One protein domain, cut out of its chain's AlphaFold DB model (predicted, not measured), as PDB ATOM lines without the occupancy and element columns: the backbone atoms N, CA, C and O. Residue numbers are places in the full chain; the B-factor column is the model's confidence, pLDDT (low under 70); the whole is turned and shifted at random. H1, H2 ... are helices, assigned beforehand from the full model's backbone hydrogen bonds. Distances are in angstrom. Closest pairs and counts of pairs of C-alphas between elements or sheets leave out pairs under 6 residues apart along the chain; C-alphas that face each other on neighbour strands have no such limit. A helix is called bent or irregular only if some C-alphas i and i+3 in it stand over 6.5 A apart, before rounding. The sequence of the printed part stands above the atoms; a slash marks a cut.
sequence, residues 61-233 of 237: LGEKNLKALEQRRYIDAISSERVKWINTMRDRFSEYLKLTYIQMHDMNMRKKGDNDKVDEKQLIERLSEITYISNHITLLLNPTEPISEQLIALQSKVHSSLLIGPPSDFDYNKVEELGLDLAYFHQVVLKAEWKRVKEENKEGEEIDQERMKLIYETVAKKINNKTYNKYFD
ATOM      1  N   LEU A  61      28.746  14.489  27.620       93.38
ATOM      2  CA  LEU A  61      28.719  14.005  28.997       93.38
ATOM      3  C   LEU A  61      27.470  14.494  29.742       93.38
ATOM      4  O   LEU A  61      26.840  13.716  30.457       93.38
ATOM      5  N   GLY A  62      27.088  15.759  29.554       93.00
ATOM      6  CA  GLY A  62      25.856  16.324  30.103       93.00
ATOM      7  C   GLY A  62      24.610  15.581  29.616       93.00
ATOM      8  O   GLY A  62      23.776  15.182  30.426       93.00
ATOM      9  N   GLU A  63      24.514  15.323  28.312       93.94
ATOM     10  CA  GLU A  63      23.403  14.578  27.711       93.94
ATOM     11  C   GLU A  63      23.345  13.122  28.200       93.94
ATOM     12  O   GLU A  63      22.270  12.631  28.550       93.94
ATOM     13  N   LYS A  64      24.491  12.431  28.280       93.38
ATOM     14  CA  LYS A  64      24.564  11.063  28.823       93.38
ATOM     15  C   LYS A  64      24.164  11.013  30.296       93.38
ATOM     16  O   LYS A  64      23.423  10.113  30.685       93.38
ATOM     17  N   ASN A  65      24.595  11.985  31.100       92.31
ATOM     18  CA  ASN A  65      24.224  12.072  32.511       92.31
ATOM     19  C   ASN A  65      22.722  12.313  32.699       92.31
ATOM     20  O   ASN A  65      22.114  11.680  33.561       92.31
ATOM     21  N   LEU A  66      22.114  13.185  31.887       93.06
ATOM     22  CA  LEU A  66      20.668  13.422  31.922       93.06
ATOM     23  C   LEU A  66      19.888  12.151  31.572       93.06
ATOM     24  O   LEU A  66      19.016  11.752  32.340       93.06
ATOM     25  N   LYS A  67      20.263  11.461  30.486       91.81
ATOM     26  CA  LYS A  67      19.637  10.188  30.092       91.81
ATOM     27  C   LYS A  67      19.772   9.117  31.174       91.81
ATOM     28  O   LYS A  67      18.793   8.462  31.516       91.81
ATOM     29  N   ALA A  68      20.961   8.972  31.757       88.94
ATOM     30  CA  ALA A  68      21.190   8.020  32.842       88.94
ATOM     31  C   ALA A  68      20.348   8.349  34.089       88.94
ATOM     32  O   ALA A  68      19.863   7.443  34.768       88.94
ATOM     33  N   LEU A  69      20.148   9.634  34.397       90.94
ATOM     34  CA  LEU A  69      19.319  10.072  35.519       90.94
ATOM     35  C   LEU A  69      17.827   9.824  35.263       90.94
ATOM     36  O   LEU A  69      17.125   9.374  36.167       90.94
ATOM     37  N   GLU A  70      17.343  10.076  34.047       91.62
ATOM     38  CA  GLU A  70      15.973   9.746  33.638       91.62
ATOM     39  C   GLU A  70      15.711   8.240  33.719       91.62
ATOM     40  O   GLU A  70      14.720   7.821  34.320       91.62
ATOM     41  N   GLN A  71      16.634   7.429  33.199       91.19
ATOM     42  CA  GLN A  71      16.548   5.973  33.246       91.19
ATOM     43  C   GLN A  71      16.522   5.449  34.689       91.19
ATOM     44  O   GLN A  71      15.678   4.625  35.028       91.19
ATOM     45  N   ARG A  72      17.368   5.981  35.582       90.94
ATOM     46  CA  ARG A  72      17.323   5.623  37.011       90.94
ATOM     47  C   ARG A  72      15.984   5.952  37.655       90.94
ATOM     48  O   ARG A  72      15.418   5.103  38.327       90.94
ATOM     49  N   ARG A  73      15.443   7.151  37.412       93.19
ATOM     50  CA  ARG A  73      14.129   7.543  37.953       93.19
ATOM     51  C   ARG A  73      13.010   6.631  37.455       93.19
ATOM     52  O   ARG A  73      12.088   6.337  38.212       93.19
ATOM     53  N   TYR A  74      13.087   6.206  36.196       94.25
ATOM     54  CA  TYR A  74      12.152   5.249  35.616       94.25
ATOM     55  C   TYR A  74      12.233   3.884  36.316       94.25
ATOM     56  O   TYR A  74      11.206   3.366  36.757       94.25
ATOM     57  N   ILE A  75      13.443   3.350  36.506       95.19
ATOM     58  CA  ILE A  75      13.661   2.085  37.219       95.19
ATOM     59  C   ILE A  75      13.224   2.170  38.681       95.19
ATOM     60  O   ILE A  75      12.522   1.280  39.148       95.19
ATOM     61  N   ASP A  76      13.538   3.257  39.386       92.44
ATOM     62  CA  ASP A  76      13.108   3.461  40.774       92.44
ATOM     63  C   ASP A  76      11.574   3.448  40.897       92.44
ATOM     64  O   ASP A  76      11.013   2.843  41.819       92.44
ATOM     65  N   ALA A  77      10.878   4.089  39.949       95.69
ATOM     66  CA  ALA A  77       9.420   4.107  39.907       95.69
ATOM     67  C   ALA A  77       8.840   2.703  39.671       95.69
ATOM     68  O   ALA A  77       7.954   2.276  40.416       95.69
ATOM     69  N   ILE A  78       9.369   1.959  38.693       94.94
ATOM     70  CA  ILE A  78       8.941   0.579  38.412       94.94
ATOM     71  C   ILE A  78       9.210  -0.331  39.604       94.94
ATOM     72  O   ILE A  78       8.326  -1.080  40.017       94.94
ATOM     73  N   SER A  79      10.402  -0.252  40.188       94.75
ATOM     74  CA  SER A  79      10.789  -1.045  41.351       94.75
ATOM     75  C   SER A  79       9.848  -0.820  42.528       94.75
ATOM     76  O   SER A  79       9.458  -1.781  43.188       94.75
ATOM     77  N   SER A  80       9.428   0.424  42.774       95.94
ATOM     78  CA  SER A  80       8.447   0.742  43.817       95.94
ATOM     79  C   SER A  80       7.100   0.050  43.574       95.94
ATOM     80  O   SER A  80       6.570  -0.608  44.474       95.94
ATOM     81  N   GLU A  81       6.566   0.124  42.351       96.75
ATOM     82  CA  GLU A  81       5.310  -0.549  41.996       96.75
ATOM     83  C   GLU A  81       5.440  -2.077  42.039       96.75
ATOM     84  O   GLU A  81       4.559  -2.764  42.558       96.75
ATOM     85  N   ARG A  82       6.577  -2.627  41.602       96.00
ATOM     86  CA  ARG A  82       6.851  -4.067  41.654       96.00
ATOM     87  C   ARG A  82       6.952  -4.565  43.096       96.00
ATOM     88  O   ARG A  82       6.397  -5.609  43.419       96.00
ATOM     89  N   VAL A  83       7.566  -3.808  44.008       97.81
ATOM     90  CA  VAL A  83       7.585  -4.142  45.446       97.81
ATOM     91  C   VAL A  83       6.170  -4.159  46.035       97.81
ATOM     92  O   VAL A  83       5.847  -5.068  46.806       97.81
ATOM     93  N   LYS A  84       5.305  -3.202  45.664       97.94
ATOM     94  CA  LYS A  84       3.888  -3.219  46.072       97.94
ATOM     95  C   LYS A  84       3.183  -4.465  45.543       97.94
ATOM     96  O   LYS A  84       2.555  -5.171  46.330       97.94
ATOM     97  N   TRP A  85       3.359  -4.773  44.258       97.88
ATOM     98  CA  TRP A  85       2.814  -5.979  43.635       97.88
ATOM     99  C   TRP A  85       3.285  -7.256  44.350       97.88
ATOM    100  O   TRP A  85       2.453  -8.094  44.693       97.88
ATOM    101  N   ILE A  86       4.577  -7.378  44.692       98.00
ATOM    102  CA  ILE A  86       5.127  -8.536  45.425       98.00
ATOM    103  C   ILE A  86       4.445  -8.696  46.788       98.00
ATOM    104  O   ILE A  86       4.136  -9.817  47.198       98.00
ATOM    105  N   ASN A  87       4.215  -7.597  47.509       98.19
ATOM    106  CA  ASN A  87       3.536  -7.648  48.803       98.19
ATOM    107  C   ASN A  87       2.067  -8.059  48.647       98.19
ATOM    108  O   ASN A  87       1.625  -8.966  49.344       98.19
ATOM    109  N   THR A  88       1.346  -7.489  47.676       98.12
ATOM    110  CA  THR A  88      -0.027  -7.911  47.363       98.12
ATOM    111  C   THR A  88      -0.094  -9.394  46.996       98.12
ATOM    112  O   THR A  88      -0.954 -10.112  47.500       98.12
ATOM    113  N   MET A  89       0.838  -9.884  46.175       97.75
ATOM    114  CA  MET A  89       0.923 -11.299  45.814       97.75
ATOM    115  C   MET A  89       1.186 -12.191  47.023       97.75
ATOM    116  O   MET A  89       0.539 -13.224  47.171       97.75
ATOM    117  N   ARG A  90       2.089 -11.786  47.925       98.50
ATOM    118  CA  ARG A  90       2.363 -12.522  49.169       98.50
ATOM    119  C   ARG A  90       1.101 -12.678  50.013       98.50
ATOM    120  O   ARG A  90       0.836 -13.782  50.488       98.50
ATOM    121  N   ASP A  91       0.334 -11.604  50.167       98.38
ATOM    122  CA  ASP A  91      -0.899 -11.620  50.952       98.38
ATOM    123  C   ASP A  91      -1.936 -12.554  50.315       98.38
ATOM    124  O   ASP A  91      -2.474 -13.429  50.995       98.38
ATOM    125  N   ARG A  92      -2.139 -12.460  48.992       98.25
ATOM    126  CA  ARG A  92      -3.070 -13.337  48.256       98.25
ATOM    127  C   ARG A  92      -2.654 -14.802  48.291       98.25
ATOM    128  O   ARG A  92      -3.500 -15.663  48.511       98.25
ATOM    129  N   PHE A  93      -1.365 -15.099  48.139       98.38
ATOM    130  CA  PHE A  93      -0.837 -16.457  48.270       98.38
ATOM    131  C   PHE A  93      -1.067 -17.031  49.669       98.38
ATOM    132  O   PHE A  93      -1.493 -18.179  49.801       98.38
ATOM    133  N   SER A  94      -0.817 -16.239  50.715       98.25
ATOM    134  CA  SER A  94      -1.047 -16.665  52.097       98.25
ATOM    135  C   SER A  94      -2.531 -16.905  52.377       98.25
ATOM    136  O   SER A  94      -2.893 -17.880  53.034       98.25
ATOM    137  N   GLU A  95      -3.393 -16.020  51.883       98.44
ATOM    138  CA  GLU A  95      -4.841 -16.119  52.039       98.44
ATOM    139  C   GLU A  95      -5.402 -17.352  51.323       98.44
ATOM    140  O   GLU A  95      -6.136 -18.134  51.931       98.44
ATOM    141  N   TYR A  96      -4.968 -17.587  50.082       98.31
ATOM    142  CA  TYR A  96      -5.333 -18.770  49.306       98.31
ATOM    143  C   TYR A  96      -4.958 -20.064  50.035       98.31
ATOM    144  O   TYR A  96      -5.798 -20.951  50.195       98.31
ATOM    145  N   LEU A  97      -3.709 -20.175  50.509       97.94
ATOM    146  CA  LEU A  97      -3.231 -21.366  51.220       97.94
ATOM    147  C   LEU A  97      -4.010 -21.601  52.520       97.94
ATOM    148  O   LEU A  97      -4.407 -22.732  52.794       97.94
ATOM    149  N   LYS A  98      -4.284 -20.538  53.287       98.31
ATOM    150  CA  LYS A  98      -5.097 -20.604  54.511       98.31
ATOM    151  C   LYS A  98      -6.483 -21.181  54.220       98.31
ATOM    152  O   LYS A  98      -6.895 -22.135  54.875       98.31
ATOM    153  N   LEU A  99      -7.205 -20.616  53.253       98.00
ATOM    154  CA  LEU A  99      -8.571 -21.045  52.946       98.00
ATOM    155  C   LEU A  99      -8.607 -22.460  52.368       98.00
ATOM    156  O   LEU A  99      -9.453 -23.254  52.773       98.00
ATOM    157  N   THR A 100      -7.657 -22.793  51.491       97.38
ATOM    158  CA  THR A 100      -7.473 -24.145  50.939       97.38
ATOM    159  C   THR A 100      -7.271 -25.163  52.057       97.38
ATOM    160  O   THR A 100      -7.930 -26.198  52.068       97.38
ATOM    161  N   TYR A 101      -6.412 -24.856  53.034       97.25
ATOM    162  CA  TYR A 101      -6.150 -25.733  54.172       97.25
ATOM    163  C   TYR A 101      -7.396 -25.946  55.042       97.25
ATOM    164  O   TYR A 101      -7.716 -27.082  55.389       97.25
ATOM    165  N   ILE A 102      -8.127 -24.872  55.362       96.62
ATOM    166  CA  ILE A 102      -9.364 -24.967  56.152       96.62
ATOM    167  C   ILE A 102     -10.419 -25.783  55.386       96.62
ATOM    168  O   ILE A 102     -11.021 -26.690  55.953       96.62
ATOM    169  N   GLN A 103     -10.597 -25.522  54.085       96.31
ATOM    170  CA  GLN A 103     -11.523 -26.278  53.236       96.31
ATOM    171  C   GLN A 103     -11.171 -27.768  53.203       96.31
ATOM    172  O   GLN A 103     -12.034 -28.616  53.415       96.31
ATOM    173  N   MET A 104      -9.894 -28.084  52.981       95.44
ATOM    174  CA  MET A 104      -9.368 -29.448  52.967       95.44
ATOM    175  C   MET A 104      -9.622 -30.166  54.301       95.44
ATOM    176  O   MET A 104     -10.024 -31.331  54.318       95.44
ATOM    177  N   HIS A 105      -9.405 -29.479  55.424       94.69
ATOM    178  CA  HIS A 105      -9.643 -30.020  56.759       94.69
ATOM    179  C   HIS A 105     -11.125 -30.348  56.989       94.69
ATOM    180  O   HIS A 105     -11.450 -31.458  57.416       94.69
ATOM    181  N   ASP A 106     -12.029 -29.430  56.649       94.44
ATOM    182  CA  ASP A 106     -13.469 -29.631  56.834       94.44
ATOM    183  C   ASP A 106     -14.018 -30.741  55.925       94.44
ATOM    184  O   ASP A 106     -14.811 -31.576  56.365       94.44
ATOM    185  N   MET A 107     -13.535 -30.836  54.680       93.25
ATOM    186  CA  MET A 107     -13.864 -31.955  53.788       93.25
ATOM    187  C   MET A 107     -13.395 -33.303  54.355       93.25
ATOM    188  O   MET A 107     -14.111 -34.301  54.254       93.25
ATOM    189  N   ASN A 108     -12.232 -33.342  55.015       93.75
ATOM    190  CA  ASN A 108     -11.742 -34.549  55.684       93.75
ATOM    191  C   ASN A 108     -12.613 -34.943  56.888       93.75
ATOM    192  O   ASN A 108     -12.880 -36.126  57.091       93.75
ATOM    193  N   MET A 109     -13.074 -33.969  57.681       92.12
ATOM    194  CA  MET A 109     -14.016 -34.226  58.779       92.12
ATOM    195  C   MET A 109     -15.333 -34.800  58.248       92.12
ATOM    196  O   MET A 109     -15.800 -35.828  58.743       92.12
ATOM    197  N   ARG A 110     -15.870 -34.220  57.166       90.19
ATOM    198  CA  ARG A 110     -17.062 -34.738  56.477       90.19
ATOM    199  C   ARG A 110     -16.863 -36.185  56.011       90.19
ATOM    200  O   ARG A 110     -17.724 -37.031  56.234       90.19
ATOM    201  N   LYS A 111     -15.701 -36.508  55.427       90.75
ATOM    202  CA  LYS A 111     -15.348 -37.879  55.012       90.75
ATOM    203  C   LYS A 111     -15.315 -38.872  56.178       90.75
ATOM    204  O   LYS A 111     -15.694 -40.026  56.002       90.75
ATOM    205  N   LYS A 112     -14.890 -38.434  57.365       91.44
ATOM    206  CA  LYS A 112     -14.855 -39.257  58.587       91.44
ATOM    207  C   LYS A 112     -16.225 -39.426  59.258       91.44
ATOM    208  O   LYS A 112     -16.323 -40.173  60.225       91.44
ATOM    209  N   GLY A 113     -17.270 -38.775  58.743       87.00
ATOM    210  CA  GLY A 113     -18.625 -38.839  59.292       87.00
ATOM    211  C   GLY A 113     -18.914 -37.811  60.390       87.00
ATOM    212  O   GLY A 113     -19.993 -37.855  60.974       87.00
ATOM    213  N   ASP A 114     -18.012 -36.857  60.647       85.94
ATOM    214  CA  ASP A 114     -18.207 -35.745  61.595       85.94
ATOM    215  C   ASP A 114     -19.085 -34.620  60.985       85.94
ATOM    216  O   ASP A 114     -18.755 -33.436  61.067       85.94
ATOM    217  N   ASN A 115     -20.201 -34.971  60.335       77.00
ATOM    218  CA  ASN A 115     -21.028 -34.014  59.584       77.00
ATOM    219  C   ASN A 115     -21.613 -32.900  60.466       77.00
ATOM    220  O   ASN A 115     -21.717 -31.765  60.016       77.00
ATOM    221  N   ASP A 116     -21.916 -33.190  61.733       80.44
ATOM    222  CA  ASP A 116     -22.488 -32.213  62.673       80.44
ATOM    223  C   ASP A 116     -21.527 -31.056  63.010       80.44
ATOM    224  O   ASP A 116     -21.941 -30.041  63.567       80.44
ATOM    225  N   LYS A 117     -20.235 -31.197  62.684       83.19
ATOM    226  CA  LYS A 117     -19.201 -30.174  62.914       83.19
ATOM    227  C   LYS A 117     -18.902 -29.332  61.676       83.19
ATOM    228  O   LYS A 117     -18.114 -28.393  61.770       83.19
ATOM    229  N   VAL A 118     -19.481 -29.677  60.526       86.38
ATOM    230  CA  VAL A 118     -19.171 -29.052  59.239       86.38
ATOM    231  C   VAL A 118     -20.418 -28.374  58.693       86.38
ATOM    232  O   VAL A 118     -21.380 -29.025  58.295       86.38
ATOM    233  N   ASP A 119     -20.384 -27.049  58.636       90.75
ATOM    234  CA  ASP A 119     -21.440 -26.259  58.014       90.75
ATOM    235  C   ASP A 119     -21.268 -26.269  56.483       90.75
ATOM    236  O   ASP A 119     -20.328 -25.684  55.936       90.75
ATOM    237  N   GLU A 120     -22.178 -26.941  55.773       89.44
ATOM    238  CA  GLU A 120     -22.151 -27.033  54.309       89.44
ATOM    239  C   GLU A 120     -22.254 -25.658  53.634       89.44
ATOM    240  O   GLU A 120     -21.622 -25.430  52.601       89.44
ATOM    241  N   LYS A 121     -22.970 -24.704  54.242       92.81
ATOM    242  CA  LYS A 121     -23.037 -23.337  53.725       92.81
ATOM    243  C   LYS A 121     -21.664 -22.667  53.791       92.81
ATOM    244  O   LYS A 121     -21.242 -22.060  52.807       92.81
ATOM    245  N   GLN A 122     -20.934 -22.842  54.894       93.81
ATOM    246  CA  GLN A 122     -19.570 -22.317  55.027       93.81
ATOM    247  C   GLN A 122     -18.599 -22.960  54.033       93.81
ATOM    248  O   GLN A 122     -17.732 -22.265  53.506       93.81
ATOM    249  N   LEU A 123     -18.747 -24.255  53.723       94.00
ATOM    250  CA  LEU A 123     -17.943 -24.908  52.680       94.00
ATOM    251  C   LEU A 123     -18.150 -24.259  51.305       94.00
ATOM    252  O   LEU A 123     -17.180 -24.064  50.572       94.00
ATOM    253  N   ILE A 124     -19.401 -23.946  50.948       94.62
ATOM    254  CA  ILE A 124     -19.751 -23.314  49.665       94.62
ATOM    255  C   ILE A 124     -19.212 -21.881  49.605       94.62
ATOM    256  O   ILE A 124     -18.605 -21.481  48.605       94.62
ATOM    257  N   GLU A 125     -19.413 -21.108  50.674       96.44
ATOM    258  CA  GLU A 125     -18.929 -19.728  50.776       96.44
ATOM    259  C   GLU A 125     -17.402 -19.677  50.667       96.44
ATOM    260  O   GLU A 125     -16.859 -18.924  49.855       96.44
ATOM    261  N   ARG A 126     -16.700 -20.557  51.388       96.62
ATOM    262  CA  ARG A 126     -15.237 -20.638  51.351       96.62
ATOM    263  C   ARG A 126     -14.706 -21.088  49.997       96.62
ATOM    264  O   ARG A 126     -13.713 -20.545  49.524       96.62
ATOM    265  N   LEU A 127     -15.354 -22.050  49.339       96.06
ATOM    266  CA  LEU A 127     -14.974 -22.458  47.983       96.06
ATOM    267  C   LEU A 127     -15.117 -21.298  46.981       96.06
ATOM    268  O   LEU A 127     -14.260 -21.112  46.112       96.06
ATOM    269  N   SER A 128     -16.165 -20.483  47.131       96.75
ATOM    270  CA  SER A 128     -16.358 -19.263  46.336       96.75
ATOM    271  C   SER A 128     -15.252 -18.233  46.605       96.75
ATOM    272  O   SER A 128     -14.717 -17.644  45.667       96.75
ATOM    273  N   GLU A 129     -14.845 -18.065  47.864       97.81
ATOM    274  CA  GLU A 129     -13.737 -17.188  48.259       97.81
ATOM    275  C   GLU A 129     -12.382 -17.671  47.709       97.81
ATOM    276  O   GLU A 129     -11.622 -16.883  47.142       97.81
ATOM    277  N   ILE A 130     -12.103 -18.979  47.773       97.81
ATOM    278  CA  ILE A 130     -10.916 -19.596  47.154       97.81
ATOM    279  C   ILE A 130     -10.889 -19.300  45.653       97.81
ATOM    280  O   ILE A 130      -9.846 -18.934  45.114       97.81
ATOM    281  N   THR A 131     -12.035 -19.425  44.980       97.06
ATOM    282  CA  THR A 131     -12.167 -19.150  43.540       97.06
ATOM    283  C   THR A 131     -11.878 -17.685  43.233       97.06
ATOM    284  O   THR A 131     -11.106 -17.374  42.327       97.06
ATOM    285  N   TYR A 132     -12.450 -16.779  44.024       98.06
ATOM    286  CA  TYR A 132     -12.214 -15.345  43.912       98.06
ATOM    287  C   TYR A 132     -10.724 -14.997  44.047       98.06
ATOM    288  O   TYR A 132     -10.165 -14.320  43.180       98.06
ATOM    289  N   ILE A 133     -10.050 -15.521  45.075       98.00
ATOM    290  CA  ILE A 133      -8.617 -15.279  45.287       98.00
ATOM    291  C   ILE A 133      -7.777 -15.929  44.184       98.00
ATOM    292  O   ILE A 133      -6.811 -15.318  43.729       98.00
ATOM    293  N   SER A 134      -8.149 -17.123  43.712       97.38
ATOM    294  CA  SER A 134      -7.481 -17.774  42.578       97.38
ATOM    295  C   SER A 134      -7.501 -16.880  41.344       97.38
ATOM    296  O   SER A 134      -6.465 -16.663  40.725       97.38
ATOM    297  N   ASN A 135      -8.662 -16.307  41.018       96.94
ATOM    298  CA  ASN A 135      -8.810 -15.406  39.879       96.94
ATOM    299  C   ASN A 135      -7.975 -14.133  40.056       96.94
ATOM    300  O   ASN A 135      -7.339 -13.677  39.110       96.94
ATOM    301  N   HIS A 136      -7.928 -13.584  41.271       97.00
ATOM    302  CA  HIS A 136      -7.075 -12.438  41.582       97.00
ATOM    303  C   HIS A 136      -5.589 -12.749  41.394       97.00
ATOM    304  O   HIS A 136      -4.871 -11.940  40.815       97.00
ATOM    305  N   ILE A 137      -5.132 -13.916  41.848       97.62
ATOM    306  CA  ILE A 137      -3.759 -14.381  41.626       97.62
ATOM    307  C   ILE A 137      -3.473 -14.471  40.124       97.62
ATOM    308  O   ILE A 137      -2.487 -13.901  39.665       97.62
ATOM    309  N   THR A 138      -4.352 -15.108  39.349       96.00
ATOM    310  CA  THR A 138      -4.199 -15.237  37.892       96.00
ATOM    311  C   THR A 138      -4.094 -13.882  37.194       96.00
ATOM    312  O   THR A 138      -3.246 -13.717  36.325       96.00
ATOM    313  N   LEU A 139      -4.914 -12.902  37.584       96.12
ATOM    314  CA  LEU A 139      -4.887 -11.552  37.007       96.12
ATOM    315  C   LEU A 139      -3.621 -10.762  37.359       96.12
ATOM    316  O   LEU A 139      -3.246  -9.852  36.624       96.12
ATOM    317  N   LEU A 140      -2.989 -11.072  38.493       95.50
ATOM    318  CA  LEU A 140      -1.750 -10.429  38.922       95.50
ATOM    319  C   LEU A 140      -0.508 -11.067  38.290       95.50
ATOM    320  O   LEU A 140       0.527 -10.408  38.226       95.50
ATOM    321  N   LEU A 141      -0.585 -12.321  37.849       94.44
ATOM    322  CA  LEU A 141       0.529 -13.028  37.223       94.44
ATOM    323  C   LEU A 141       0.740 -12.606  35.771       94.44
ATOM    324  O   LEU A 141      -0.189 -12.233  35.059       94.44
ATOM    325  N   ASN A 142       1.981 -12.742  35.309       88.56
ATOM    326  CA  ASN A 142       2.304 -12.614  33.898       88.56
ATOM    327  C   ASN A 142       2.031 -13.952  33.183       88.56
ATOM    328  O   ASN A 142       2.745 -14.925  33.448       88.56
ATOM    329  N   PRO A 143       1.053 -14.031  32.262       82.56
ATOM    330  CA  PRO A 143       0.682 -15.287  31.610       82.56
ATOM    331  C   PRO A 143       1.746 -15.817  30.642       82.56
ATOM    332  O   PRO A 143       1.662 -16.966  30.237       82.56
ATOM    333  N   THR A 144       2.738 -15.006  30.263       84.44
ATOM    334  CA  THR A 144       3.811 -15.426  29.342       84.44
ATOM    335  C   THR A 144       4.940 -16.199  30.030       84.44
ATOM    336  O   THR A 144       5.820 -16.741  29.364       84.44
ATOM    337  N   GLU A 145       4.938 -16.255  31.364       87.75
ATOM    338  CA  GLU A 145       5.972 -16.932  32.143       87.75
ATOM    339  C   GLU A 145       5.589 -18.403  32.394       87.75
ATOM    340  O   GLU A 145       4.524 -18.660  32.961       87.75
ATOM    341  N   PRO A 146       6.462 -19.386  32.084       88.62
ATOM    342  CA  PRO A 146       6.151 -20.811  32.272       88.62
ATOM    343  C   PRO A 146       5.768 -21.191  33.710       88.62
ATOM    344  O   PRO A 146       4.991 -22.114  33.944       88.62
ATOM    345  N   ILE A 147       6.311 -20.474  34.699       92.25
ATOM    346  CA  ILE A 147       5.969 -20.656  36.115       92.25
ATOM    347  C   ILE A 147       4.500 -20.303  36.385       92.25
ATOM    348  O   ILE A 147       3.841 -21.012  37.147       92.25
ATOM    349  N   SER A 148       3.976 -19.253  35.747       93.44
ATOM    350  CA  SER A 148       2.581 -18.828  35.889       93.44
ATOM    351  C   SER A 148       1.623 -19.878  35.339       93.44
ATOM    352  O   SER A 148       0.642 -20.214  35.999       93.44
ATOM    353  N   GLU A 149       1.934 -20.457  34.177       92.31
ATOM    354  CA  GLU A 149       1.131 -21.532  33.583       92.31
ATOM    355  C   GLU A 149       1.030 -22.746  34.519       92.31
ATOM    356  O   GLU A 149      -0.066 -23.252  34.773       92.31
ATOM    357  N   GLN A 150       2.159 -23.178  35.095       94.31
ATOM    358  CA  GLN A 150       2.172 -24.298  36.042       94.31
ATOM    359  C   GLN A 150       1.410 -23.982  37.331       94.31
ATOM    360  O   GLN A 150       0.671 -24.834  37.831       94.31
ATOM    361  N   LEU A 151       1.537 -22.757  37.855       95.56
ATOM    362  CA  LEU A 151       0.786 -22.333  39.032       95.56
ATOM    363  C   LEU A 151      -0.727 -22.380  38.773       95.56
ATOM    364  O   LEU A 151      -1.459 -22.969  39.565       95.56
ATOM    365  N   ILE A 152      -1.195 -21.818  37.657       95.00
ATOM    366  CA  ILE A 152      -2.621 -21.791  37.290       95.00
ATOM    367  C   ILE A 152      -3.159 -23.218  37.105       95.00
ATOM    368  O   ILE A 152      -4.252 -23.554  37.580       95.00
ATOM    369  N   ALA A 153      -2.379 -24.092  36.463       94.94
ATOM    370  CA  ALA A 153      -2.736 -25.497  36.311       94.94
ATOM    371  C   ALA A 153      -2.848 -26.207  37.673       94.94
ATOM    372  O   ALA A 153      -3.761 -27.011  37.882       94.94
ATOM    373  N   LEU A 154      -1.961 -25.899  38.624       96.06
ATOM    374  CA  LEU A 154      -2.032 -26.440  39.981       96.06
ATOM    375  C   LEU A 154      -3.216 -25.902  40.776       96.06
ATOM    376  O   LEU A 154      -3.918 -26.701  41.394       96.06
ATOM    377  N   GLN A 155      -3.497 -24.600  40.712       96.19
ATOM    378  CA  GLN A 155      -4.689 -24.015  41.335       96.19
ATOM    379  C   GLN A 155      -5.963 -24.686  40.820       96.19
ATOM    380  O   GLN A 155      -6.849 -25.013  41.605       96.19
ATOM    381  N   SER A 156      -6.023 -24.982  39.520       95.81
ATOM    382  CA  SER A 156      -7.153 -25.690  38.909       95.81
ATOM    383  C   SER A 156      -7.299 -27.127  39.435       95.81
ATOM    384  O   SER A 156      -8.415 -27.582  39.703       95.81
ATOM    385  N   LYS A 157      -6.183 -27.843  39.643       96.31
ATOM    386  CA  LYS A 157      -6.171 -29.197  40.235       96.31
ATOM    387  C   LYS A 157      -6.602 -29.187  41.703       96.31
ATOM    388  O   LYS A 157      -7.399 -30.038  42.103       96.31
ATOM    389  N   VAL A 158      -6.102 -28.229  42.486       96.00
ATOM    390  CA  VAL A 158      -6.505 -28.019  43.885       96.00
ATOM    391  C   VAL A 158      -7.996 -27.713  43.951       96.00
ATOM    392  O   VAL A 158      -8.726 -28.404  44.652       96.00
ATOM    393  N   HIS A 159      -8.466 -26.747  43.159       94.75
ATOM    394  CA  HIS A 159      -9.869 -26.350  43.125       94.75
ATOM    395  C   HIS A 159     -10.787 -27.525  42.779       94.75
ATOM    396  O   HIS A 159     -11.729 -27.796  43.515       94.75
ATOM    397  N   SER A 160     -10.457 -28.286  41.730       94.06
ATOM    398  CA  SER A 160     -11.227 -29.472  41.328       94.06
ATOM    399  C   SER A 160     -11.292 -30.533  42.429       94.06
ATOM    400  O   SER A 160     -12.307 -31.201  42.582       94.06
ATOM    401  N   SER A 161     -10.222 -30.674  43.217       94.00
ATOM    402  CA  SER A 161     -10.156 -31.632  44.328       94.00
ATOM    403  C   SER A 161     -10.886 -31.145  45.589       94.00
ATOM    404  O   SER A 161     -11.189 -31.949  46.466       94.00
ATOM    405  N   LEU A 162     -11.167 -29.841  45.677       93.62
ATOM    406  CA  LEU A 162     -11.937 -29.208  46.750       93.62
ATOM    407  C   LEU A 162     -13.413 -28.978  46.390       93.62
ATOM    408  O   LEU A 162     -14.170 -28.468  47.223       93.62
ATOM    409  N   LEU A 163     -13.834 -29.320  45.167       91.25
ATOM    410  CA  LEU A 163     -15.239 -29.252  44.782       91.25
ATOM    411  C   LEU A 163     -16.073 -30.140  45.706       91.25
ATOM    412  O   LEU A 163     -15.685 -31.251  46.073       91.25
ATOM    413  N   ILE A 164     -17.243 -29.631  46.078       80.50
ATOM    414  CA  ILE A 164     -18.155 -30.329  46.976       80.50
ATOM    415  C   ILE A 164     -18.798 -31.482  46.200       80.50
ATOM    416  O   ILE A 164     -19.721 -31.283  45.415       80.50
ATOM    417  N   GLY A 165     -18.272 -32.685  46.416       84.00
ATOM    418  CA  GLY A 165     -18.795 -33.946  45.897       84.00
ATOM    419  C   GLY A 165     -19.092 -34.949  47.016       84.00
ATOM    420  O   GLY A 165     -19.095 -34.584  48.199       84.00
ATOM    421  N   PRO A 166     -19.339 -36.224  46.669       85.56
ATOM    422  CA  PRO A 166     -19.471 -37.294  47.650       85.56
ATOM    423  C   PRO A 166     -18.243 -37.337  48.580       85.56
ATOM    424  O   PRO A 166     -17.112 -37.344  48.091       85.56
ATOM    425  N   PRO A 167     -18.414 -37.406  49.917       84.44
ATOM    426  CA  PRO A 167     -17.277 -37.421  50.845       84.44
ATOM    427  C   PRO A 167     -16.292 -38.579  50.617       84.44
ATOM    428  O   PRO A 167     -15.118 -38.466  50.965       84.44
ATOM    429  N   SER A 168     -16.753 -39.684  50.018       88.12
ATOM    430  CA  SER A 168     -15.928 -40.835  49.627       88.12
ATOM    431  C   SER A 168     -14.816 -40.479  48.644       88.12
ATOM    432  O   SER A 168     -13.739 -41.071  48.709       88.12
ATOM    433  N   ASP A 169     -15.071 -39.505  47.774       89.88
ATOM    434  CA  ASP A 169     -14.231 -39.191  46.618       89.88
ATOM    435  C   ASP A 169     -13.109 -38.212  46.988       89.88
ATOM    436  O   ASP A 169     -12.140 -38.043  46.247       89.88
ATOM    437  N   PHE A 170     -13.219 -37.579  48.158       94.31
ATOM    438  CA  PHE A 170     -12.227 -36.640  48.653       94.31
ATOM    439  C   PHE A 170     -10.944 -37.360  49.087       94.31
ATOM    440  O   PHE A 170     -10.960 -38.224  49.968       94.31
ATOM    441  N   ASP A 171      -9.811 -36.968  48.507       94.75
ATOM    442  CA  ASP A 171      -8.484 -37.491  48.835       94.75
ATOM    443  C   ASP A 171      -7.637 -36.411  49.519       94.75
ATOM    444  O   ASP A 171      -7.065 -35.536  48.870       94.75
ATOM    445  N   TYR A 172      -7.558 -36.494  50.849       94.50
ATOM    446  CA  TYR A 172      -6.801 -35.550  51.669       94.50
ATOM    447  C   TYR A 172      -5.316 -35.506  51.291       94.50
ATOM    448  O   TYR A 172      -4.771 -34.423  51.108       94.50
ATOM    449  N   ASN A 173      -4.677 -36.670  51.133       95.31
ATOM    450  CA  ASN A 173      -3.232 -36.752  50.899       95.31
ATOM    451  C   ASN A 173      -2.867 -36.133  49.548       95.31
ATOM    452  O   ASN A 173      -1.872 -35.422  49.427       95.31
ATOM    453  N   LYS A 174      -3.708 -36.358  48.533       95.56
ATOM    454  CA  LYS A 174      -3.536 -35.744  47.216       95.56
ATOM    455  C   LYS A 174      -3.656 -34.221  47.271       95.56
ATOM    456  O   LYS A 174      -2.863 -33.527  46.638       95.56
ATOM    457  N   VAL A 175      -4.644 -33.689  47.993       95.56
ATOM    458  CA  VAL A 175      -4.817 -32.230  48.126       95.56
ATOM    459  C   VAL A 175      -3.673 -31.613  48.927       95.56
ATOM    460  O   VAL A 175      -3.189 -30.546  48.555       95.56
ATOM    461  N   GLU A 176      -3.202 -32.293  49.971       95.94
ATOM    462  CA  GLU A 176      -2.043 -31.872  50.755       95.94
ATOM    463  C   GLU A 176      -0.776 -31.797  49.887       95.94
ATOM    464  O   GLU A 176      -0.102 -30.766  49.887       95.94
ATOM    465  N   GLU A 177      -0.493 -32.827  49.080       96.44
ATOM    466  CA  GLU A 177       0.646 -32.825  48.151       96.44
ATOM    467  C   GLU A 177       0.551 -31.665  47.146       96.44
ATOM    468  O   GLU A 177       1.504 -30.901  46.983       96.44
ATOM    469  N   LEU A 178      -0.621 -31.474  46.528       96.56
ATOM    470  CA  LEU A 178      -0.858 -30.351  45.617       96.56
ATOM    471  C   LEU A 178      -0.680 -28.995  46.316       96.56
ATOM    472  O   LEU A 178      -0.164 -28.057  45.709       96.56
ATOM    473  N   GLY A 179      -1.088 -28.880  47.581       95.81
ATOM    474  CA  GLY A 179      -0.917 -27.677  48.393       95.81
ATOM    475  C   GLY A 179       0.551 -27.361  48.685       95.81
ATOM    476  O   GLY A 179       0.951 -26.196  48.620       95.81
ATOM    477  N   LEU A 180       1.372 -28.382  48.947       96.69
ATOM    478  CA  LEU A 180       2.821 -28.233  49.118       96.69
ATOM    479  C   LEU A 180       3.499 -27.783  47.819       96.69
ATOM    480  O   LEU A 180       4.317 -26.860  47.844       96.69
ATOM    481  N   ASP A 181       3.123 -28.378  46.686       97.06
ATOM    482  CA  ASP A 181       3.627 -27.966  45.373       97.06
ATOM    483  C   ASP A 181       3.213 -26.522  45.049       97.06
ATOM    484  O   ASP A 181       4.031 -25.716  44.605       97.06
ATOM    485  N   LEU A 182       1.969 -26.140  45.351       96.88
ATOM    486  CA  LEU A 182       1.498 -24.768  45.174       96.88
ATOM    487  C   LEU A 182       2.285 -23.774  46.043       96.88
ATOM    488  O   LEU A 182       2.718 -22.727  45.559       96.88
ATOM    489  N   ALA A 183       2.518 -24.109  47.315       97.56
ATOM    490  CA  ALA A 183       3.320 -23.289  48.217       97.56
ATOM    491  C   ALA A 183       4.758 -23.120  47.703       97.56
ATOM    492  O   ALA A 183       5.326 -22.028  47.803       97.56
ATOM    493  N   TYR A 184       5.333 -24.167  47.106       98.00
ATOM    494  CA  TYR A 184       6.615 -24.085  46.416       98.00
ATOM    495  C   TYR A 184       6.578 -23.057  45.274       98.00
ATOM    496  O   TYR A 184       7.400 -22.139  45.263       98.00
ATOM    497  N   PHE A 185       5.605 -23.133  44.362       97.69
ATOM    498  CA  PHE A 185       5.501 -22.187  43.245       97.69
ATOM    499  C   PHE A 185       5.249 -20.743  43.705       97.69
ATOM    500  O   PHE A 185       5.883 -19.822  43.186       97.69
ATOM    501  N   HIS A 186       4.417 -20.530  44.730       97.88
ATOM    502  CA  HIS A 186       4.249 -19.215  45.360       97.88
ATOM    503  C   HIS A 186       5.595 -18.637  45.829       97.88
ATOM    504  O   HIS A 186       5.905 -17.471  45.581       97.88
ATOM    505  N   GLN A 187       6.432 -19.455  46.477       98.19
ATOM    506  CA  GLN A 187       7.765 -19.035  46.918       98.19
ATOM    507  C   GLN A 187       8.705 -18.744  45.746       98.19
ATOM    508  O   GLN A 187       9.498 -17.803  45.836       98.19
ATOM    509  N   VAL A 188       8.629 -19.523  44.662       98.00
ATOM    510  CA  VAL A 188       9.410 -19.277  43.443       98.00
ATOM    511  C   VAL A 188       9.075 -17.906  42.867       98.00
ATOM    512  O   VAL A 188       9.992 -17.103  42.706       98.00
ATOM    513  N   VAL A 189       7.788 -17.606  42.650       97.88
ATOM    514  CA  VAL A 189       7.323 -16.303  42.137       97.88
ATOM    515  C   VAL A 189       7.829 -15.158  43.002       97.88
ATOM    516  O   VAL A 189       8.534 -14.277  42.516       97.88
ATOM    517  N   LEU A 190       7.573 -15.207  44.312       98.31
ATOM    518  CA  LEU A 190       7.973 -14.126  45.214       98.31
ATOM    519  C   LEU A 190       9.492 -13.905  45.237       98.31
ATOM    520  O   LEU A 190       9.952 -12.763  45.275       98.31
ATOM    521  N   LYS A 191      10.293 -14.977  45.242       98.31
ATOM    522  CA  LYS A 191      11.757 -14.864  45.327       98.31
ATOM    523  C   LYS A 191      12.397 -14.480  43.995       98.31
ATOM    524  O   LYS A 191      13.395 -13.756  44.019       98.31
ATOM    525  N   ALA A 192      11.855 -14.946  42.873       97.75
ATOM    526  CA  ALA A 192      12.298 -14.572  41.534       97.75
ATOM    527  C   ALA A 192      12.046 -13.084  41.280       97.75
ATOM    528  O   ALA A 192      12.976 -12.356  40.947       97.75
ATOM    529  N   GLU A 193      10.843 -12.608  41.582       97.12
ATOM    530  CA  GLU A 193      10.474 -11.201  41.423       97.12
ATOM    531  C   GLU A 193      11.268 -10.285  42.359       97.12
ATOM    532  O   GLU A 193      11.768  -9.236  41.953       97.12
ATOM    533  N   TRP A 194      11.528 -10.721  43.597       98.00
ATOM    534  CA  TRP A 194      12.422  -9.979  44.488       98.00
ATOM    535  C   TRP A 194      13.870  -9.935  43.980       98.00
ATOM    536  O   TRP A 194      14.598  -8.971  44.226       98.00
ATOM    537  N   LYS A 195      14.329 -10.994  43.301       98.00
ATOM    538  CA  LYS A 195      15.653 -11.028  42.672       98.00
ATOM    539  C   LYS A 195      15.705 -10.090  41.464       98.00
ATOM    540  O   LYS A 195      16.662  -9.327  41.383       98.00
ATOM    541  N   ARG A 196      14.663 -10.074  40.626       96.50
ATOM    542  CA  ARG A 196      14.506  -9.139  39.506       96.50
ATOM    543  C   ARG A 196      14.617  -7.686  39.960       96.50
ATOM    544  O   ARG A 196      15.521  -7.003  39.501       96.50
ATOM    545  N   VAL A 197      13.829  -7.263  40.953       97.25
ATOM    546  CA  VAL A 197      13.899  -5.893  41.514       97.25
ATOM    547  C   VAL A 197      15.326  -5.516  41.934       97.25
ATOM    548  O   VAL A 197      15.781  -4.395  41.718       97.25
ATOM    549  N   LYS A 198      16.058  -6.441  42.565       96.94
ATOM    550  CA  LYS A 198      17.432  -6.177  43.019       96.94
ATOM    551  C   LYS A 198      18.424  -6.046  41.868       96.94
ATOM    552  O   LYS A 198      19.357  -5.258  41.982       96.94
ATOM    553  N   GLU A 199      18.256  -6.834  40.813       97.00
ATOM    554  CA  GLU A 199      19.113  -6.774  39.628       97.00
ATOM    555  C   GLU A 199      18.814  -5.523  38.791       97.00
ATOM    556  O   GLU A 199      19.747  -4.775  38.508       97.00
ATOM    557  N   GLU A 200      17.539  -5.208  38.540       95.19
ATOM    558  CA  GLU A 200      17.117  -3.998  37.811       95.19
ATOM    559  C   GLU A 200      17.615  -2.720  38.500       95.19
ATOM    560  O   GLU A 200      18.207  -1.856  37.861       95.19
ATOM    561  N   ASN A 201      17.486  -2.621  39.829       93.12
ATOM    562  CA  ASN A 201      18.001  -1.468  40.582       93.12
ATOM    563  C   ASN A 201      19.532  -1.366  40.572       93.12
ATOM    564  O   ASN A 201      20.083  -0.270  40.678       93.12
ATOM    565  N   LYS A 202      20.236  -2.500  40.502       93.69
ATOM    566  CA  LYS A 202      21.703  -2.516  40.482       93.69
ATOM    567  C   LYS A 202      22.238  -2.055  39.128       93.69
ATOM    568  O   LYS A 202      23.249  -1.358  39.083       93.69
ATOM    569  N   GLU A 203      21.591  -2.481  38.054       92.38
ATOM    570  CA  GLU A 203      22.036  -2.232  36.681       92.38
ATOM    571  C   GLU A 203      21.445  -0.945  36.108       92.38
ATOM    572  O   GLU A 203      22.060  -0.306  35.259       92.38
ATOM    573  N   GLY A 204      20.311  -0.501  36.648       91.81
ATOM    574  CA  GLY A 204      19.598   0.671  36.166       91.81
ATOM    575  C   GLY A 204      18.869   0.406  34.852       91.81
ATOM    576  O   GLY A 204      18.614   1.349  34.113       91.81
ATOM    577  N   GLU A 205      18.521  -0.843  34.549       92.62
ATOM    578  CA  GLU A 205      17.764  -1.223  33.355       92.62
ATOM    579  C   GLU A 205      16.795  -2.373  33.642       92.62
ATOM    580  O   GLU A 205      16.929  -3.076  34.642       92.62
ATOM    581  N   GLU A 206      15.779  -2.522  32.791       93.56
ATOM    582  CA  GLU A 206      14.797  -3.598  32.910       93.56
ATOM    583  C   GLU A 206      15.409  -4.929  32.460       93.56
ATOM    584  O   GLU A 206      16.128  -4.996  31.464       93.56
ATOM    585  N   ILE A 207      15.094  -6.005  33.181       94.25
ATOM    586  CA  ILE A 207      15.532  -7.351  32.814       94.25
ATOM    587  C   ILE A 207      14.697  -7.878  31.642       94.25
ATOM    588  O   ILE A 207      13.466  -7.894  31.701       94.25
ATOM    589  N   ASP A 208      15.374  -8.374  30.604       94.25
ATOM    590  CA  ASP A 208      14.726  -9.027  29.465       94.25
ATOM    591  C   ASP A 208      14.088 -10.390  29.817       94.25
ATOM    592  O   ASP A 208      14.282 -10.964  30.893       94.25
ATOM    593  N   GLN A 209      13.295 -10.925  28.885       91.38
ATOM    594  CA  GLN A 209      12.538 -12.162  29.096       91.38
ATOM    595  C   GLN A 209      13.428 -13.398  29.297       91.38
ATOM    596  O   GLN A 209      13.113 -14.241  30.140       91.38
ATOM    597  N   GLU A 210      14.543 -13.513  28.570       93.56
ATOM    598  CA  GLU A 210      15.444 -14.669  28.665       93.56
ATOM    599  C   GLU A 210      16.155 -14.698  30.017       93.56
ATOM    600  O   GLU A 210      16.227 -15.728  30.697       93.56
ATOM    601  N   ARG A 211      16.617 -13.536  30.473       94.94
ATOM    602  CA  ARG A 211      17.217 -13.391  31.790       94.94
ATOM    603  C   ARG A 211      16.187 -13.582  32.899       94.94
ATOM    604  O   ARG A 211      16.515 -14.203  33.913       94.94
ATOM    605  N   MET A 212      14.942 -13.140  32.713       95.00
ATOM    606  CA  MET A 212      13.885 -13.417  33.687       95.00
ATOM    607  C   MET A 212      13.593 -14.916  33.798       95.00
ATOM    608  O   MET A 212      13.497 -15.457  34.903       95.00
ATOM    609  N   LYS A 213      13.537 -15.622  32.666       94.31
ATOM    610  CA  LYS A 213      13.395 -17.081  32.628       94.31
ATOM    611  C   LYS A 213      14.525 -17.776  33.396       94.31
ATOM    612  O   LYS A 213      14.253 -18.644  34.226       94.31
ATOM    613  N   LEU A 214      15.773 -17.339  33.207       95.50
ATOM    614  CA  LEU A 214      16.927 -17.856  33.950       95.50
ATOM    615  C   LEU A 214      16.826 -17.580  35.460       95.50
ATOM    616  O   LEU A 214      17.184 -18.435  36.278       95.50
ATOM    617  N   ILE A 215      16.342 -16.397  35.854       96.88
ATOM    618  CA  ILE A 215      16.100 -16.054  37.262       96.88
ATOM    619  C   ILE A 215      15.104 -17.035  37.879       96.88
ATOM    620  O   ILE A 215      15.398 -17.595  38.941       96.88
ATOM    621  N   TYR A 216      13.976 -17.271  37.211       96.50
ATOM    622  CA  TYR A 216      12.959 -18.219  37.655       96.50
ATOM    623  C   TYR A 216      13.511 -19.630  37.800       96.50
ATOM    624  O   TYR A 216      13.379 -20.223  38.869       96.50
ATOM    625  N   GLU A 217      14.180 -20.141  36.769       95.62
ATOM    626  CA  GLU A 217      14.785 -21.473  36.779       95.62
ATOM    627  C   GLU A 217      15.778 -21.633  37.936       95.62
ATOM    628  O   GLU A 217      15.699 -22.581  38.720       95.62
ATOM    629  N   THR A 218      16.681 -20.662  38.095       97.06
ATOM    630  CA  THR A 218      17.691 -20.678  39.158       97.06
ATOM    631  C   THR A 218      17.045 -20.677  40.542       97.06
ATOM    632  O   THR A 218      17.483 -21.397  41.442       97.06
ATOM    633  N   VAL A 219      16.016 -19.850  40.745       97.88
ATOM    634  CA  VAL A 219      15.298 -19.771  42.022       97.88
ATOM    635  C   VAL A 219      14.537 -21.064  42.295       97.88
ATOM    636  O   VAL A 219      14.623 -21.580  43.408       97.88
ATOM    637  N   ALA A 220      13.850 -21.608  41.294       96.81
ATOM    638  CA  ALA A 220      13.078 -22.837  41.388       96.81
ATOM    639  C   ALA A 220      13.957 -24.028  41.805       96.81
ATOM    640  O   ALA A 220      13.745 -24.610  42.876       96.81
ATOM    641  N   LYS A 221      15.036 -24.286  41.056       96.50
ATOM    642  CA  LYS A 221      16.027 -25.331  41.373       96.50
ATOM    643  C   LYS A 221      16.624 -25.161  42.771       96.50
ATOM    644  O   LYS A 221      16.780 -26.136  43.505       96.50
ATOM    645  N   LYS A 222      16.917 -23.918  43.176       97.81
ATOM    646  CA  LYS A 222      17.479 -23.612  44.502       97.81
ATOM    647  C   LYS A 222      16.508 -23.903  45.649       97.81
ATOM    648  O   LYS A 222      16.962 -24.281  46.725       97.81
ATOM    649  N   ILE A 223      15.209 -23.663  45.469       97.19
ATOM    650  CA  ILE A 223      14.216 -23.918  46.522       97.19
ATOM    651  C   ILE A 223      13.989 -25.421  46.675       97.19
ATOM    652  O   ILE A 223      14.052 -25.926  47.794       97.19
ATOM    653  N   ASN A 224      13.712 -26.123  45.576       96.44
ATOM    654  CA  ASN A 224      13.508 -27.565  45.586       96.44
ATOM    655  C   ASN A 224      13.708 -28.139  44.179       96.44
ATOM    656  O   ASN A 224      12.800 -28.112  43.349       96.44
ATOM    657  N   ASN A 225      14.889 -28.704  43.932       94.69
ATOM    658  CA  ASN A 225      15.223 -29.286  42.635       94.69
ATOM    659  C   ASN A 225      14.317 -30.469  42.260       94.69
ATOM    660  O   ASN A 225      13.967 -30.629  41.097       94.69
ATOM    661  N   LYS A 226      13.885 -31.269  43.243       94.88
ATOM    662  CA  LYS A 226      12.988 -32.404  42.997       94.88
ATOM    663  C   LYS A 226      11.626 -31.924  42.492       94.88
ATOM    664  O   LYS A 226      11.135 -32.425  41.485       94.88
ATOM    665  N   THR A 227      11.033 -30.932  43.160       93.69
ATOM    666  CA  THR A 227       9.764 -30.340  42.710       93.69
ATOM    667  C   THR A 227       9.941 -29.608  41.382       93.69
ATOM    668  O   THR A 227       9.080 -29.723  40.525       93.69
ATOM    669  N   TYR A 228      11.060 -28.916  41.148       94.62
ATOM    670  CA  TYR A 228      11.340 -28.329  39.835       94.62
ATOM    671  C   TYR A 228      11.311 -29.384  38.715       94.62
ATOM    672  O   TYR A 228      10.536 -29.241  37.767       94.62
ATOM    673  N   ASN A 229      12.076 -30.470  38.862       93.56
ATOM    674  CA  ASN A 229      12.128 -31.548  37.874       93.56
ATOM    675  C   ASN A 229      10.740 -32.177  37.657       93.56
ATOM    676  O   ASN A 229      10.345 -32.402  36.520       93.56
ATOM    677  N   LYS A 230       9.935 -32.362  38.719       93.56
ATOM    678  CA  LYS A 230       8.551 -32.883  38.621       93.56
ATOM    679  C   LYS A 230       7.688 -32.139  37.589       93.56
ATOM    680  O   LYS A 230       6.845 -32.770  36.956       93.56
ATOM    681  N   TYR A 231       7.876 -30.828  37.418       92.56
ATOM    682  CA  TYR A 231       7.034 -30.002  36.541       92.56
ATOM    683  C   TYR A 231       7.706 -29.550  35.243       92.56
ATOM    684  O   TYR A 231       7.000 -29.294  34.271       92.56
ATOM    685  N   PHE A 232       9.036 -29.439  35.213       88.50
ATOM    686  CA  PHE A 232       9.768 -28.879  34.069       88.50
ATOM    687  C   PHE A 232      10.731 -29.858  33.397       88.50
ATOM    688  O   PHE A 232      11.164 -29.581  32.282       88.50
ATOM    689  N   ASP A 233      11.027 -30.997  34.026       84.50
ATOM    690  CA  ASP A 233      11.803 -32.077  33.417       84.50
ATOM    691  C   ASP A 233      11.281 -33.456  33.862       84.50
ATOM    692  O   ASP A 233      11.855 -34.118  34.736       84.50
TER     693      ASP A 233
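This is residues 61 to 233 of the 237 residues of the protein "Viral A-type inclusion protein" of Bacillus cereus Rock3-42 (UniProt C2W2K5). One very long helix, H1, runs nearly the full length of a rod, and H2, H3 and H4 run beside it in an up-and-down bundle of four, each running against the one before it in the chain. H5 packs on H4 on the outside of this bundle and turns sharply near its end, while residues 61 to 67 at the beginning of H1 stick out free. The printed part has 173 residues with five named helices, H1 to H5 in chain order, and no named strand; the class is all helix. The whole is loose, with a radius of gyration of the C-alphas of 20.1 A, and spans 77 by 33 by 20 A.

H1, residues 61 to 111, is 72.9 A from first to last C-alpha, and its C-alpha 61 is at (28.719, 14.005, 28.997). H4, residues 172 to 203, is 46.5 A long and ends with C-alpha 203 at (22.036, -2.232, 36.681). H2, residues 120 to 140, is 30.5 A long, and H3, residues 146 to 162, is 24.6 A long. H5, residues 209 to 232, is 17.7 A from first to last C-alpha and ends with C-alpha 232 at (9.768, -28.879, 34.069). H5 is irregular, with C-alphas 223 and 226 9.3 A apart, and has a kink of 129 degrees near residue 226.

H1 touches H4 at a shallow tilt of 10 degrees, opposite ways; their closest C-alphas, of Ser 79 and Val 197, are 5.8 A apart. With residues 85 to 106 alone H1 touches H2, closest at the C-alphas of Tyr 96 and Ile 130, 6.0 A apart. H1 and H3 touch and run the same way, with the C-alphas of Met 104 and Leu 162 closest at 6.7 A. H2 and H3 form a helical hairpin at 7 degrees, with the C-alphas of Thr 138 and Ile 152 closest at 6.8 A. H3 and H4 form another at 26 degrees, with the C-alphas of Val 158 and Val 175 closest at 6.2 A. H5 touches H4, closest at the C-alphas of Ala 192 and Tyr 216, 5.4 A apart. H5 is close to H3 but not clearly touching, and is apart from H1 and H2; H2 and H4 are apart. In H1, H2, H3 and H4 every O i to N i+4 pair is within hydrogen-bond range; in H5, 17 of 20 are.

The two C-alphas farthest apart, of Leu 61 and Gly 113, are 77.1 A apart. The printed part has no cut and no long link; the links H2 to H3 and H4 to H5 are tight. The mean pLDDT of the printed part is 94.3, and no printed residue is under 70.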